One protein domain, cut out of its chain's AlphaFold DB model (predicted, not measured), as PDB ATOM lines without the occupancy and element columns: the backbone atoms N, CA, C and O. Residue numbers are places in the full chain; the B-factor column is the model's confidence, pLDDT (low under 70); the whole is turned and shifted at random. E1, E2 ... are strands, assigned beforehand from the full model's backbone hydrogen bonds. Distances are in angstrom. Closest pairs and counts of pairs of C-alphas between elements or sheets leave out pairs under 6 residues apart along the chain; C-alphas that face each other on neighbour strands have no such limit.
ATOM      1  N   SER A   3     343.129 341.613 337.801       98.19
ATOM      2  CA  SER A   3     342.152 340.531 337.893       98.19
ATOM      3  C   SER A   3     340.712 341.032 337.929       98.19
ATOM      4  O   SER A   3     340.447 342.200 338.237       98.19
ATOM      5  N   HIS A   4     339.785 340.126 337.638       97.94
ATOM      6  CA  HIS A   4     338.352 340.382 337.579       97.94
ATOM      7  C   HIS A   4     337.778 340.794 338.941       97.94
ATOM      8  O   HIS A   4     337.031 341.768 339.037       97.94
ATOM      9  N   GLU A   5     338.242 340.170 340.027       97.50
ATOM     10  CA  GLU A   5     337.900 340.536 341.413       97.50
ATOM     11  C   GLU A   5     338.547 341.853 341.887       97.50
ATOM     12  O   GLU A   5     338.505 342.215 343.068       97.50
ATOM     13  N   GLY A   6     339.168 342.608 340.980       96.94
ATOM     14  CA  GLY A   6     339.703 343.925 341.269       96.94
ATOM     15  C   GLY A   6     341.011 343.885 342.052       96.94
ATOM     16  O   GLY A   6     341.269 344.790 342.853       96.94
ATOM     17  N   LYS A   7     341.869 342.885 341.824       97.75
ATOM     18  CA  LYS A   7     343.265 342.890 342.289       97.75
ATOM     19  C   LYS A   7     344.209 343.310 341.175       97.75
ATOM     20  O   LYS A   7     343.922 343.169 339.997       97.75
ATOM     21  N   SER A   8     345.359 343.846 341.556       97.69
ATOM     22  CA  SER A   8     346.411 344.247 340.631       97.69
ATOM     23  C   SER A   8     347.784 343.956 341.207       97.69
ATOM     24  O   SER A   8     348.037 344.170 342.395       97.69
ATOM     25  N   ILE A   9     348.690 343.497 340.352       97.94
ATOM     26  CA  ILE A   9     350.098 343.336 340.695       97.94
ATOM     27  C   ILE A   9     350.977 344.022 339.656       97.94
ATOM     28  O   ILE A   9     350.712 343.987 338.446       97.94
ATOM     29  N   ARG A  10     352.036 344.645 340.167       97.19
ATOM     30  CA  ARG A  10     353.095 345.308 339.415       97.19
ATOM     31  C   ARG A  10     354.423 344.790 339.951       97.19
ATOM     32  O   ARG A  10     354.698 344.969 341.132       97.19
ATOM     33  N   PHE A  11     355.227 344.177 339.098       97.38
ATOM     34  CA  PHE A  11     356.523 343.590 339.446       97.38
ATOM     35  C   PHE A  11     357.526 343.827 338.303       97.38
ATOM     36  O   PHE A  11     357.142 344.353 337.255       97.38
ATOM     37  N   SER A  12     358.813 343.529 338.510       96.44
ATOM     38  CA  SER A  12     359.842 343.688 337.468       96.44
ATOM     39  C   SER A  12     359.708 342.604 336.402       96.44
ATOM     40  O   SER A  12     359.649 341.429 336.749       96.44
ATOM     41  N   GLY A  13     359.769 342.956 335.115       93.94
ATOM     42  CA  GLY A  13     359.841 341.953 334.041       93.94
ATOM     43  C   GLY A  13     361.036 341.002 334.194       93.94
ATOM     44  O   GLY A  13     360.918 339.818 333.912       93.94
ATOM     45  N   GLU A  14     362.139 341.490 334.762       94.56
ATOM     46  CA  GLU A  14     363.349 340.715 335.083       94.56
ATOM     47  C   GLU A  14     363.115 339.571 336.093       94.56
ATOM     48  O   GLU A  14     363.905 338.637 336.161       94.56
ATOM     49  N   GLU A  15     362.019 339.595 336.865       93.44
ATOM     50  CA  GLU A  15     361.637 338.487 337.761       93.44
ATOM     51  C   GLU A  15     361.052 337.280 336.996       93.44
ATOM     52  O   GLU A  15     360.728 336.240 337.593       93.44
ATOM     53  N   VAL A  16     360.857 337.428 335.684       94.25
ATOM     54  CA  VAL A  16     360.405 336.388 334.763       94.25
ATOM     55  C   VAL A  16     361.605 335.923 333.956       94.25
ATOM     56  O   VAL A  16     362.125 336.638 333.105       94.25
ATOM     57  N   ILE A  29     350.503 336.648 339.158       97.81
ATOM     58  CA  ILE A  29     349.674 337.029 340.314       97.81
ATOM     59  C   ILE A  29     349.072 335.770 340.947       97.81
ATOM     60  O   ILE A  29     348.792 334.796 340.247       97.81
ATOM     61  N   LEU A  30     348.896 335.762 342.268       97.69
ATOM     62  CA  LEU A  30     348.133 334.729 342.962       97.69
ATOM     63  C   LEU A  30     346.647 335.102 342.968       97.69
ATOM     64  O   LEU A  30     346.235 335.999 343.704       97.69
ATOM     65  N   LEU A  31     345.865 334.388 342.164       97.19
ATOM     66  CA  LEU A  31     344.405 334.482 342.111       97.19
ATOM     67  C   LEU A  31     343.778 333.519 343.129       97.19
ATOM     68  O   LEU A  31     344.390 332.514 343.497       97.19
ATOM     69  N   LYS A  32     342.573 333.836 343.613       95.00
ATOM     70  CA  LYS A  32     341.827 333.015 344.581       95.00
ATOM     71  C   LYS A  32     340.450 332.666 344.030       95.00
ATOM     72  O   LYS A  32     339.840 333.489 343.356       95.00
ATOM     73  N   GLY A  33     339.938 331.494 344.402       95.44
ATOM     74  CA  GLY A  33     338.604 331.053 343.994       95.44
ATOM     75  C   GLY A  33     338.467 331.024 342.472       95.44
ATOM     76  O   GLY A  33     339.326 330.474 341.791       95.44
ATOM     77  N   SER A  34     337.406 331.647 341.965       95.12
ATOM     78  CA  SER A  34     337.093 331.767 340.538       95.12
ATOM     79  C   SER A  34     337.642 333.042 339.880       95.12
ATOM     80  O   SER A  34     337.199 333.399 338.792       95.12
ATOM     81  N   ASP A  35     338.559 333.766 340.533       97.75
ATOM     82  CA  ASP A  35     339.163 334.971 339.954       97.75
ATOM     83  C   ASP A  35     340.057 334.621 338.755       97.75
ATOM     84  O   ASP A  35     340.726 333.586 338.727       97.75
ATOM     85  N   TYR A  36     340.105 335.520 337.778       97.56
ATOM     86  CA  TYR A  36     340.878 335.364 336.551       97.56
ATOM     87  C   TYR A  36     341.510 336.693 336.135       97.56
ATOM     88  O   TYR A  36     341.124 337.772 336.588       97.56
ATOM     89  N   LEU A  37     342.541 336.618 335.292       97.62
ATOM     90  CA  LEU A  37     343.233 337.804 334.800       97.62
ATOM     91  C   LEU A  37     342.422 338.463 333.679       97.62
ATOM     92  O   LEU A  37     342.043 337.798 332.722       97.62
ATOM     93  N   VAL A  38     342.206 339.772 333.788       97.50
ATOM     94  CA  VAL A  38     341.457 340.575 332.810       97.50
ATOM     95  C   VAL A  38     342.394 341.351 331.896       97.50
ATOM     96  O   VAL A  38     342.139 341.461 330.703       97.50
ATOM     97  N   SER A  39     343.494 341.887 332.435       96.81
ATOM     98  CA  SER A  39     344.454 342.622 331.611       96.81
ATOM     99  C   SER A  39     345.896 342.530 332.102       96.81
ATOM    100  O   SER A  39     346.203 342.260 333.274       96.81
ATOM    101  N   MET A  40     346.807 342.801 331.172       96.62
ATOM    102  CA  MET A  40     348.229 342.954 331.417       96.62
ATOM    103  C   MET A  40     348.755 344.126 330.593       96.62
ATOM    104  O   MET A  40     348.536 344.181 329.392       96.62
ATOM    105  N   ASP A  41     349.508 345.004 331.248       96.56
ATOM    106  CA  ASP A  41     350.163 346.151 330.628       96.56
ATOM    107  C   ASP A  41     351.627 346.201 331.054       96.56
ATOM    108  O   ASP A  41     351.980 345.768 332.162       96.56
ATOM    109  N   VAL A  42     352.467 346.770 330.189       96.25
ATOM    110  CA  VAL A  42     353.895 346.976 330.436       96.25
ATOM    111  C   VAL A  42     354.145 348.445 330.755       96.25
ATOM    112  O   VAL A  42     353.828 349.335 329.968       96.25
ATOM    113  N   ILE A  43     354.739 348.696 331.921       96.25
ATOM    114  CA  ILE A  43     355.148 350.042 332.327       96.25
ATOM    115  C   ILE A  43     356.600 350.250 331.902       96.25
ATOM    116  O   ILE A  43     357.492 349.555 332.391       96.25
ATOM    117  N   THR A  44     356.828 351.220 331.028       94.69
ATOM    118  CA  THR A  44     358.140 351.631 330.530       94.69
ATOM    119  C   THR A  44     358.533 352.991 331.110       94.69
ATOM    120  O   THR A  44     357.808 353.578 331.920       94.69
ATOM    121  N   LYS A  45     359.711 353.511 330.749       92.38
ATOM    122  CA  LYS A  45     360.137 354.843 331.210       92.38
ATOM    123  C   LYS A  45     359.268 355.950 330.611       92.38
ATOM    124  O   LYS A  45     359.061 356.960 331.281       92.38
ATOM    125  N   GLU A  46     358.751 355.724 329.409       91.88
ATOM    126  CA  GLU A  46     357.970 356.661 328.604       91.88
ATOM    127  C   GLU A  46     356.540 356.790 329.141       91.88
ATOM    128  O   GLU A  46     356.035 357.898 329.266       91.88
ATOM    129  N   ASN A  47     355.914 355.679 329.553       93.75
ATOM    130  CA  ASN A  47     354.518 355.677 330.004       93.75
ATOM    131  C   ASN A  47     354.339 355.703 331.536       93.75
ATOM    132  O   ASN A  47     353.213 355.696 332.025       93.75
ATOM    133  N   LYS A  48     355.417 355.759 332.334       91.94
ATOM    134  CA  LYS A  48     355.336 355.700 333.814       91.94
ATOM    135  C   LYS A  48     354.498 356.814 334.455       91.94
ATOM    136  O   LYS A  48     354.043 356.652 335.588       91.94
ATOM    137  N   SER A  49     354.370 357.956 333.780       93.25
ATOM    138  CA  SER A  49     353.599 359.127 334.221       93.25
ATOM    139  C   SER A  49     352.139 359.078 333.772       93.25
ATOM    140  O   SER A  49     351.351 359.922 334.201       93.25
ATOM    141  N   HIS A  50     351.774 358.106 332.935       95.75
ATOM    142  CA  HIS A  50     350.433 357.990 332.392       95.75
ATOM    143  C   HIS A  50     349.434 357.543 333.456       95.75
ATOM    144  O   HIS A  50     349.768 357.062 334.550       95.75
ATOM    145  N   ASP A  51     348.168 357.710 333.104       97.19
ATOM    146  CA  ASP A  51     347.063 357.192 333.877       97.19
ATOM    147  C   ASP A  51     346.692 355.778 333.430       97.19
ATOM    148  O   ASP A  51     346.762 355.407 332.261       97.19
ATOM    149  N   PHE A  52     346.264 354.995 334.407       97.50
ATOM    150  CA  PHE A  52     345.725 353.663 334.242       97.50
ATOM    151  C   PHE A  52     344.200 353.737 334.257       97.50
ATOM    152  O   PHE A  52     343.606 354.223 335.224       97.50
ATOM    153  N   LEU A  53     343.564 353.276 333.186       98.12
ATOM    154  CA  LEU A  53     342.117 353.201 333.061       98.12
ATOM    155  C   LEU A  53     341.612 351.910 333.705       98.12
ATOM    156  O   LEU A  53     342.201 350.843 333.546       98.12
ATOM    157  N   THR A  54     340.498 351.987 334.421       98.25
ATOM    158  CA  THR A  54     339.778 350.808 334.917       98.25
ATOM    159  C   THR A  54     338.285 351.019 334.728       98.25
ATOM    160  O   THR A  54     337.761 352.062 335.125       98.25
ATOM    161  N   ILE A  55     337.613 350.034 334.134       98.25
ATOM    162  CA  ILE A  55     336.175 350.009 333.861       98.25
ATOM    163  C   ILE A  55     335.603 348.691 334.382       98.25
ATOM    164  O   ILE A  55     336.165 347.612 334.167       98.25
ATOM    165  N   MET A  56     334.483 348.798 335.082       98.12
ATOM    166  CA  MET A  56     333.749 347.691 335.680       98.12
ATOM    167  C   MET A  56     332.431 347.439 334.940       98.12
ATOM    168  O   MET A  56     331.936 348.303 334.212       98.12
ATOM    169  N   GLU A  57     331.861 346.253 335.143       97.88
ATOM    170  CA  GLU A  57     330.698 345.723 334.410       97.88
ATOM    171  C   GLU A  57     329.517 346.691 334.344       97.88
ATOM    172  O   GLU A  57     328.880 346.817 333.299       97.88
ATOM    173  N   LYS A  58     329.231 347.405 335.440       97.69
ATOM    174  CA  LYS A  58     328.087 348.323 335.539       97.69
ATOM    175  C   LYS A  58     328.387 349.725 335.008       97.69
ATOM    176  O   LYS A  58     327.749 350.691 335.415       97.69
ATOM    177  N   GLY A  59     329.329 349.841 334.070       97.00
ATOM    178  CA  GLY A  59     329.610 351.089 333.359       97.00
ATOM    179  C   GLY A  59     330.296 352.133 334.236       97.00
ATOM    180  O   GLY A  59     330.297 353.317 333.901       97.00
ATOM    181  N   ILE A  60     330.868 351.709 335.366       97.94
ATOM    182  CA  ILE A  60     331.610 352.568 336.287       97.94
ATOM    183  C   ILE A  60     333.095 352.468 335.959       97.94
ATOM    184  O   ILE A  60     333.623 351.373 335.784       97.94
ATOM    185  N   GLY A  61     333.793 353.595 335.915       97.81
ATOM    186  CA  GLY A  61     335.226 353.611 335.672       97.81
ATOM    187  C   GLY A  61     335.920 354.864 336.178       97.81
ATOM    188  O   GLY A  61     335.308 355.771 336.747       97.81
ATOM    189  N   LYS A  62     337.242 354.870 336.033       98.06
ATOM    190  CA  LYS A  62     338.120 355.954 336.487       98.06
ATOM    191  C   LYS A  62     339.503 355.850 335.855       98.06
ATOM    192  O   LYS A  62     339.905 354.783 335.390       98.06
ATOM    193  N   LYS A  63     340.250 356.944 335.961       98.00
ATOM    194  CA  LYS A  63     341.702 356.976 335.784       98.00
ATOM    195  C   LYS A  63     342.388 356.907 337.141       98.00
ATOM    196  O   LYS A  63     341.931 357.527 338.099       98.00
ATOM    197  N   THR A  64     343.508 356.214 337.233       97.94
ATOM    198  CA  THR A  64     344.364 356.217 338.420       97.94
ATOM    199  C   THR A  64     345.810 356.357 337.981       97.94
ATOM    200  O   THR A  64     346.261 355.633 337.103       97.94
ATOM    201  N   ALA A  65     346.557 357.262 338.607       97.00
ATOM    202  CA  ALA A  65     347.976 357.426 338.315       97.00
ATOM    203  C   ALA A  65     348.735 356.100 338.501       97.00
ATOM    204  O   ALA A  65     348.562 355.442 339.532       97.00
ATOM    205  N   ILE A  66     349.627 355.738 337.571       95.94
ATOM    206  CA  ILE A  66     350.428 354.501 337.672       95.94
ATOM    207  C   ILE A  66     351.254 354.450 338.969       95.94
ATOM    208  O   ILE A  66     351.448 353.383 339.556       95.94
ATOM    209  N   VAL A  67     351.692 355.607 339.474       93.56
ATOM    210  CA  VAL A  67     352.396 355.718 340.765       93.56
ATOM    211  C   VAL A  67     351.566 355.203 341.953       93.56
ATOM    212  O   VAL A  67     352.132 354.739 342.936       93.56
ATOM    213  N   GLY A  68     350.232 355.189 341.847       92.62
ATOM    214  CA  GLY A  68     349.327 354.628 342.858       92.62
ATOM    215  C   GLY A  68     349.360 353.095 342.967       92.62
ATOM    216  O   GLY A  68     348.731 352.524 343.868       92.62
ATOM    217  N   PHE A  69     350.087 352.423 342.070       95.56
ATOM    218  CA  PHE A  69     350.297 350.977 342.059       95.56
ATOM    219  C   PHE A  69     351.731 350.656 342.511       95.56
ATOM    220  O   PHE A  69     352.669 350.768 341.708       95.56
ATOM    221  N   PRO A  70     351.927 350.260 343.783       95.12
ATOM    222  CA  PRO A  70     353.251 349.967 344.314       95.12
ATOM    223  C   PRO A  70     353.859 348.732 343.641       95.12
ATOM    224  O   PRO A  70     353.154 347.765 343.324       95.12
ATOM    225  N   LYS A  71     355.184 348.762 343.456       95.69
ATOM    226  CA  LYS A  71     355.949 347.592 343.015       95.69
ATOM    227  C   LYS A  71     355.919 346.533 344.121       95.69
ATOM    228  O   LYS A  71     356.105 346.841 345.293       95.69
ATOM    229  N   GLN A  72     355.664 345.295 343.733       96.38
ATOM    230  CA  GLN A  72     355.609 344.105 344.576       96.38
ATOM    231  C   GLN A  72     356.469 343.011 343.937       96.38
ATOM    232  O   GLN A  72     356.881 343.145 342.785       96.38
ATOM    233  N   ARG A  73     356.713 341.919 344.667       96.31
ATOM    234  CA  ARG A  73     357.316 340.710 344.089       96.31
ATOM    235  C   ARG A  73     356.299 339.947 343.247       96.31
ATOM    236  O   ARG A  73     355.111 339.905 343.586       96.31
ATOM    237  N   ARG A  74     356.772 339.306 342.180       96.88
ATOM    238  CA  ARG A  74     355.971 338.414 341.337       96.88
ATOM    239  C   ARG A  74     355.327 337.296 342.172       96.88
ATOM    240  O   ARG A  74     355.926 336.766 343.103       96.88
ATOM    241  N   GLY A  75     354.103 336.911 341.816       96.31
ATOM    242  CA  GLY A  75     353.369 335.814 342.452       96.31
ATOM    243  C   GLY A  75     352.650 336.187 343.752       96.31
ATOM    244  O   GLY A  75     352.042 335.314 344.367       96.31
ATOM    245  N   GLY A  76     352.686 337.457 344.165       97.06
ATOM    246  CA  GLY A  76     351.882 337.966 345.278       97.06
ATOM    247  C   GLY A  76     350.382 338.048 344.957       97.06
ATOM    248  O   GLY A  76     349.965 337.919 343.808       97.06
ATOM    249  N   GLN A  77     349.561 338.309 345.980       96.06
ATOM    250  CA  GLN A  77     348.102 338.493 345.831       96.06
ATOM    251  C   GLN A  77     347.721 339.836 345.183       96.06
ATOM    252  O   GLN A  77     346.592 340.022 344.736       96.06
ATOM    253  N   GLY A  78     348.655 340.788 345.151       96.62
ATOM    254  CA  GLY A  78     348.407 342.124 344.632       96.62
ATOM    255  C   GLY A  78     347.598 343.018 345.576       96.62
ATOM    256  O   GLY A  78     347.197 342.651 346.682       96.62
ATOM    257  N   VAL A  79     347.339 344.234 345.107       97.19
ATOM    258  CA  VAL A  79     346.582 345.277 345.803       97.19
ATOM    259  C   VAL A  79     345.279 345.563 345.057       97.19
ATOM    260  O   VAL A  79     345.202 345.344 343.851       97.19
ATOM    261  N   LYS A  80     344.241 346.061 345.744       96.94
ATOM    262  CA  LYS A  80     342.959 346.433 345.097       96.94
ATOM    263  C   LYS A  80     343.202 347.371 343.902       96.94
ATOM    264  O   LYS A  80     343.995 348.270 344.084       96.94
ATOM    265  N   VAL A  81     342.561 347.244 342.744       97.19
ATOM    266  CA  VAL A  81     342.592 348.269 341.665       97.19
ATOM    267  C   VAL A  81     341.387 349.210 341.732       97.19
ATOM    268  O   VAL A  81     341.468 350.381 341.361       97.19
ATOM    269  N   ALA A  82     340.283 348.700 342.269       96.75
ATOM    270  CA  ALA A  82     339.039 349.408 342.501       96.75
ATOM    271  C   ALA A  82     338.375 348.871 343.773       96.75
ATOM    272  O   ALA A  82     338.728 347.801 344.279       96.75
ATOM    273  N   ASP A  83     337.434 349.641 344.310       96.56
ATOM    274  CA  ASP A  83     336.564 349.183 345.388       96.56
ATOM    275  C   ASP A  83     335.309 348.536 344.792       96.56
ATOM    276  O   ASP A  83     334.360 349.236 344.425       96.56
ATOM    277  N   ILE A  84     335.373 347.208 344.654       96.12
ATOM    278  CA  ILE A  84     334.349 346.361 344.040       96.12
ATOM    279  C   ILE A  84     333.153 346.217 344.980       96.12
ATOM    280  O   ILE A  84     333.298 345.810 346.132       96.12
ATOM    281  N   LYS A  85     331.971 346.551 344.465       95.81
ATOM    282  CA  LYS A  85     330.666 346.446 345.128       95.81
ATOM    283  C   LYS A  85     329.643 345.938 344.121       95.81
ATOM    284  O   LYS A  85     329.845 346.081 342.918       95.81
ATOM    285  N   ASP A  86     328.487 345.492 344.591       94.94
ATOM    286  CA  ASP A  86     327.404 345.032 343.709       94.94
ATOM    287  C   ASP A  86     326.992 346.103 342.686       94.94
ATOM    288  O   ASP A  86     326.737 345.813 341.520       94.94
ATOM    289  N   LYS A  87     327.030 347.380 343.093       94.06
ATOM    290  CA  LYS A  87     326.731 348.521 342.214       94.06
ATOM    291  C   LYS A  87     327.786 348.801 341.139       94.06
ATOM    292  O   LYS A  87     327.468 349.457 340.155       94.06
ATOM    293  N   THR A  88     329.041 348.401 341.352       94.88
ATOM    294  CA  THR A  88     330.111 348.580 340.357       94.88
ATOM    295  C   THR A  88     330.177 347.395 339.410       94.88
ATOM    296  O   THR A  88     330.511 347.569 338.239       94.88
ATOM    297  N   GLY A  89     329.858 346.207 339.924       96.25
ATOM    298  CA  GLY A  89     330.267 344.955 339.310       96.25
ATOM    299  C   GLY A  89     331.782 344.761 339.389       96.25
ATOM    300  O   GLY A  89     332.505 345.542 340.028       96.25
ATOM    301  N   LYS A  90     332.247 343.694 338.753       97.62
ATOM    302  CA  LYS A  90     333.649 343.277 338.664       97.62
ATOM    303  C   LYS A  90     334.397 344.054 337.576       97.62
ATOM    304  O   LYS A  90     333.798 344.815 336.817       97.62
ATOM    305  N   VAL A  91     335.721 343.924 337.517       98.12
ATOM    306  CA  VAL A  91     336.547 344.613 336.506       98.12
ATOM    307  C   VAL A  91     336.449 343.884 335.167       98.12
ATOM    308  O   VAL A  91     336.639 342.674 335.124       98.12
ATOM    309  N   ILE A  92     336.216 344.620 334.076       97.88
ATOM    310  CA  ILE A  92     336.147 344.056 332.712       97.88
ATOM    311  C   ILE A  92     337.181 344.651 331.769       97.88
ATOM    312  O   ILE A  92     337.698 343.940 330.915       97.88
ATOM    313  N   VAL A  93     337.538 345.925 331.936       97.50
ATOM    314  CA  VAL A  93     338.598 346.536 331.130       97.50
ATOM    315  C   VAL A  93     339.562 347.272 332.032       97.50
ATOM    316  O   VAL A  93     339.164 348.056 332.896       97.50
ATOM    317  N   SER A  94     340.848 347.073 331.785       97.44
ATOM    318  CA  SER A  94     341.879 347.941 332.324       97.44
ATOM    319  C   SER A  94     343.065 348.022 331.381       97.44
ATOM    320  O   SER A  94     343.441 347.015 330.791       97.44
ATOM    321  N   GLN A  95     343.627 349.217 331.234       96.94
ATOM    322  CA  GLN A  95     344.761 349.466 330.346       96.94
ATOM    323  C   GLN A  95     345.509 350.728 330.762       96.94
ATOM    324  O   GLN A  95     344.920 351.647 331.345       96.94
ATOM    325  N   ILE A  96     346.796 350.809 330.433       97.25
ATOM    326  CA  ILE A  96     347.504 352.094 330.447       97.25
ATOM    327  C   ILE A  96     346.942 352.948 329.311       97.25
ATOM    328  O   ILE A  96     346.838 352.479 328.184       97.25
ATOM    329  N   ILE A  97     346.585 354.199 329.598       96.69
ATOM    330  CA  ILE A  97     346.088 355.116 328.569       96.69
ATOM    331  C   ILE A  97     347.266 355.517 327.664       96.69
ATOM    332  O   ILE A  97     348.247 356.068 328.179       96.69
ATOM    333  N   PRO A  98     347.203 355.260 326.343       94.38
ATOM    334  CA  PRO A  98     348.237 355.691 325.405       94.38
ATOM    335  C   PRO A  98     348.393 357.214 325.363       94.38
ATOM    336  O   PRO A  98     347.443 357.955 325.641       94.38
ATOM    337  N   THR A  99     349.576 357.690 324.965       89.31
ATOM    338  CA  THR A  99     349.767 359.108 324.616       89.31
ATOM    339  C   THR A  99     348.778 359.498 323.519       89.31
ATOM    340  O   THR A  99     348.372 358.648 322.731       89.31
ATOM    341  N   GLU A 100     348.370 360.767 323.481       90.75
ATOM    342  CA  GLU A 100     347.506 361.307 322.412       90.75
ATOM    343  C   GLU A 100     346.115 360.658 322.321       90.75
ATOM    344  O   GLU A 100     345.385 360.851 321.352       90.75
ATOM    345  N   SER A 120     337.198 363.899 330.388       95.69
ATOM    346  CA  SER A 120     336.014 363.890 331.261       95.69
ATOM    347  C   SER A 120     336.048 362.775 332.309       95.69
ATOM    348  O   SER A 120     335.353 362.852 333.321       95.69
ATOM    349  N   ILE A 121     336.872 361.743 332.100       97.25
ATOM    350  CA  ILE A 121     337.032 360.648 333.057       97.25
ATOM    351  C   ILE A 121     337.858 361.156 334.247       97.25
ATOM    352  O   ILE A 121     338.994 361.603 334.052       97.25
ATOM    353  N   PRO A 122     337.353 361.065 335.487       97.25
ATOM    354  CA  PRO A 122     338.049 361.605 336.641       97.25
ATOM    355  C   PRO A 122     339.258 360.755 337.023       97.25
ATOM    356  O   PRO A 122     339.253 359.520 336.932       97.25
ATOM    357  N   ARG A 123     340.289 361.443 337.512       97.62
ATOM    358  CA  ARG A 123     341.464 360.831 338.125       97.62
ATOM    359  C   ARG A 123     341.205 360.618 339.614       97.62
ATOM    360  O   ARG A 123     341.038 361.577 340.357       97.62
ATOM    361  N   LEU A 124     341.168 359.365 340.049       97.81
ATOM    362  CA  LEU A 124     340.834 358.965 341.413       97.81
ATOM    363  C   LEU A 124     341.841 357.952 341.958       97.81
ATOM    364  O   LEU A 124     342.543 357.257 341.217       97.81
ATOM    365  N   GLY A 125     341.877 357.839 343.285       97.00
ATOM    366  CA  GLY A 125     342.712 356.865 343.976       97.00
ATOM    367  C   GLY A 125     342.342 355.419 343.641       97.00
ATOM    368  O   GLY A 125     341.218 355.094 343.252       97.00
ATOM    369  N   ARG A 126     343.297 354.517 343.853       95.44
ATOM    370  CA  ARG A 126     343.170 353.092 343.544       95.44
ATOM    371  C   ARG A 126     342.035 352.400 344.318       95.44
ATOM    372  O   ARG A 126     341.198 351.738 343.723       95.44
ATOM    373  N   ALA A 127     341.916 352.599 345.627       95.19
ATOM    374  CA  ALA A 127     340.870 351.961 346.442       95.19
ATOM    375  C   ALA A 127     339.522 352.722 346.421       95.19
ATOM    376  O   ALA A 127     338.901 352.912 347.458       95.19
ATOM    377  N   THR A 128     339.086 353.190 345.248       96.56
ATOM    378  CA  THR A 128     337.803 353.896 345.050       96.56
ATOM    379  C   THR A 128     336.941 353.183 344.010       96.56
ATOM    380  O   THR A 128     337.470 352.449 343.172       96.56
ATOM    381  N   SER A 129     335.625 353.406 344.030       95.38
ATOM    382  CA  SER A 129     334.702 352.793 343.063       95.38
ATOM    383  C   SER A 129     334.693 353.475 341.691       95.38
ATOM    384  O   SER A 129     334.311 352.834 340.729       95.38
ATOM    385  N   GLY A 130     335.124 354.732 341.558       96.19
ATOM    386  CA  GLY A 130     335.018 355.471 340.291       96.19
ATOM    387  C   GLY A 130     333.667 356.164 340.092       96.19
ATOM    388  O   GLY A 130     332.902 356.326 341.045       96.19
ATOM    389  N   VAL A 131     333.392 356.593 338.858       97.56
ATOM    390  CA  VAL A 131     332.155 357.290 338.463       97.56
ATOM    391  C   VAL A 131     331.474 356.589 337.295       97.56
ATOM    392  O   VAL A 131     332.083 355.773 336.609       97.56
ATOM    393  N   ILE A 132     330.208 356.918 337.057       97.50
ATOM    394  CA  ILE A 132     329.439 356.370 335.939       97.50
ATOM    395  C   ILE A 132     329.974 356.958 334.628       97.50
ATOM    396  O   ILE A 132     329.911 358.167 334.424       97.50
ATOM    397  N   LEU A 133     330.479 356.092 333.753       97.44
ATOM    398  CA  LEU A 133     330.901 356.415 332.389       97.44
ATOM    399  C   LEU A 133     329.811 356.050 331.376       97.44
ATOM    400  O   LEU A 133     329.608 356.753 330.393       97.44
ATOM    401  N   MET A 134     329.080 354.968 331.636       97.19
ATOM    402  CA  MET A 134     328.020 354.469 330.770       97.19
ATOM    403  C   MET A 134     326.771 354.174 331.594       97.19
ATOM    404  O   MET A 134     326.839 353.505 332.625       97.19
TER     405      MET A 134
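What this domain is: This is residues 3 to 16, 29 to 100 and 120 to 134 of the 151 residues of an uncharacterized protein of uncultured bacterium (UniProt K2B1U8). This is a flat model with little regular structure: a small antiparallel sheet, in order E3, E2, E4, with loops such as residues 81 to 84 and 125 to 130 over one face and short E1 beside E4. The printed part has 101 residues, no named helix and strands E1 to E4, all strand in class with 21 residues in named elements. It is compact, radius of gyration of the C-alphas 13.1 A, spanning 38 by 38 by 17 A.

Where its parts are: Find C-alpha 51 at (347.063, 357.192, 333.877); E2 runs 16.5 A to residue 56. E3, residues 60 to 65, covers 17.2 A, and E4, residues 91 to 96, 14.6 A, ending at (347.504, 352.094, 330.447). E1 is residues 37 to 39, 5.9 A.

How they stand to each other: Hairpin E2 and E3 is antiparallel at 160 degrees; look at N 52 and O 64, 2.8 A. E2 and E4 are antiparallel at 167 degrees, with N 53 and O 95 at 2.8 A. E1 and E4 come closest at the C-alphas of Ser 39 and Ser 94, 6.0 A. E1 and E3 are apart.

The domain as a whole: Cuts follow residues 16 and 100, with C-alpha gaps of 12.1 A and 14.7 A. Links E1 to E2 and E3 to E4 are long. No printed residue is under 70 in pLDDT.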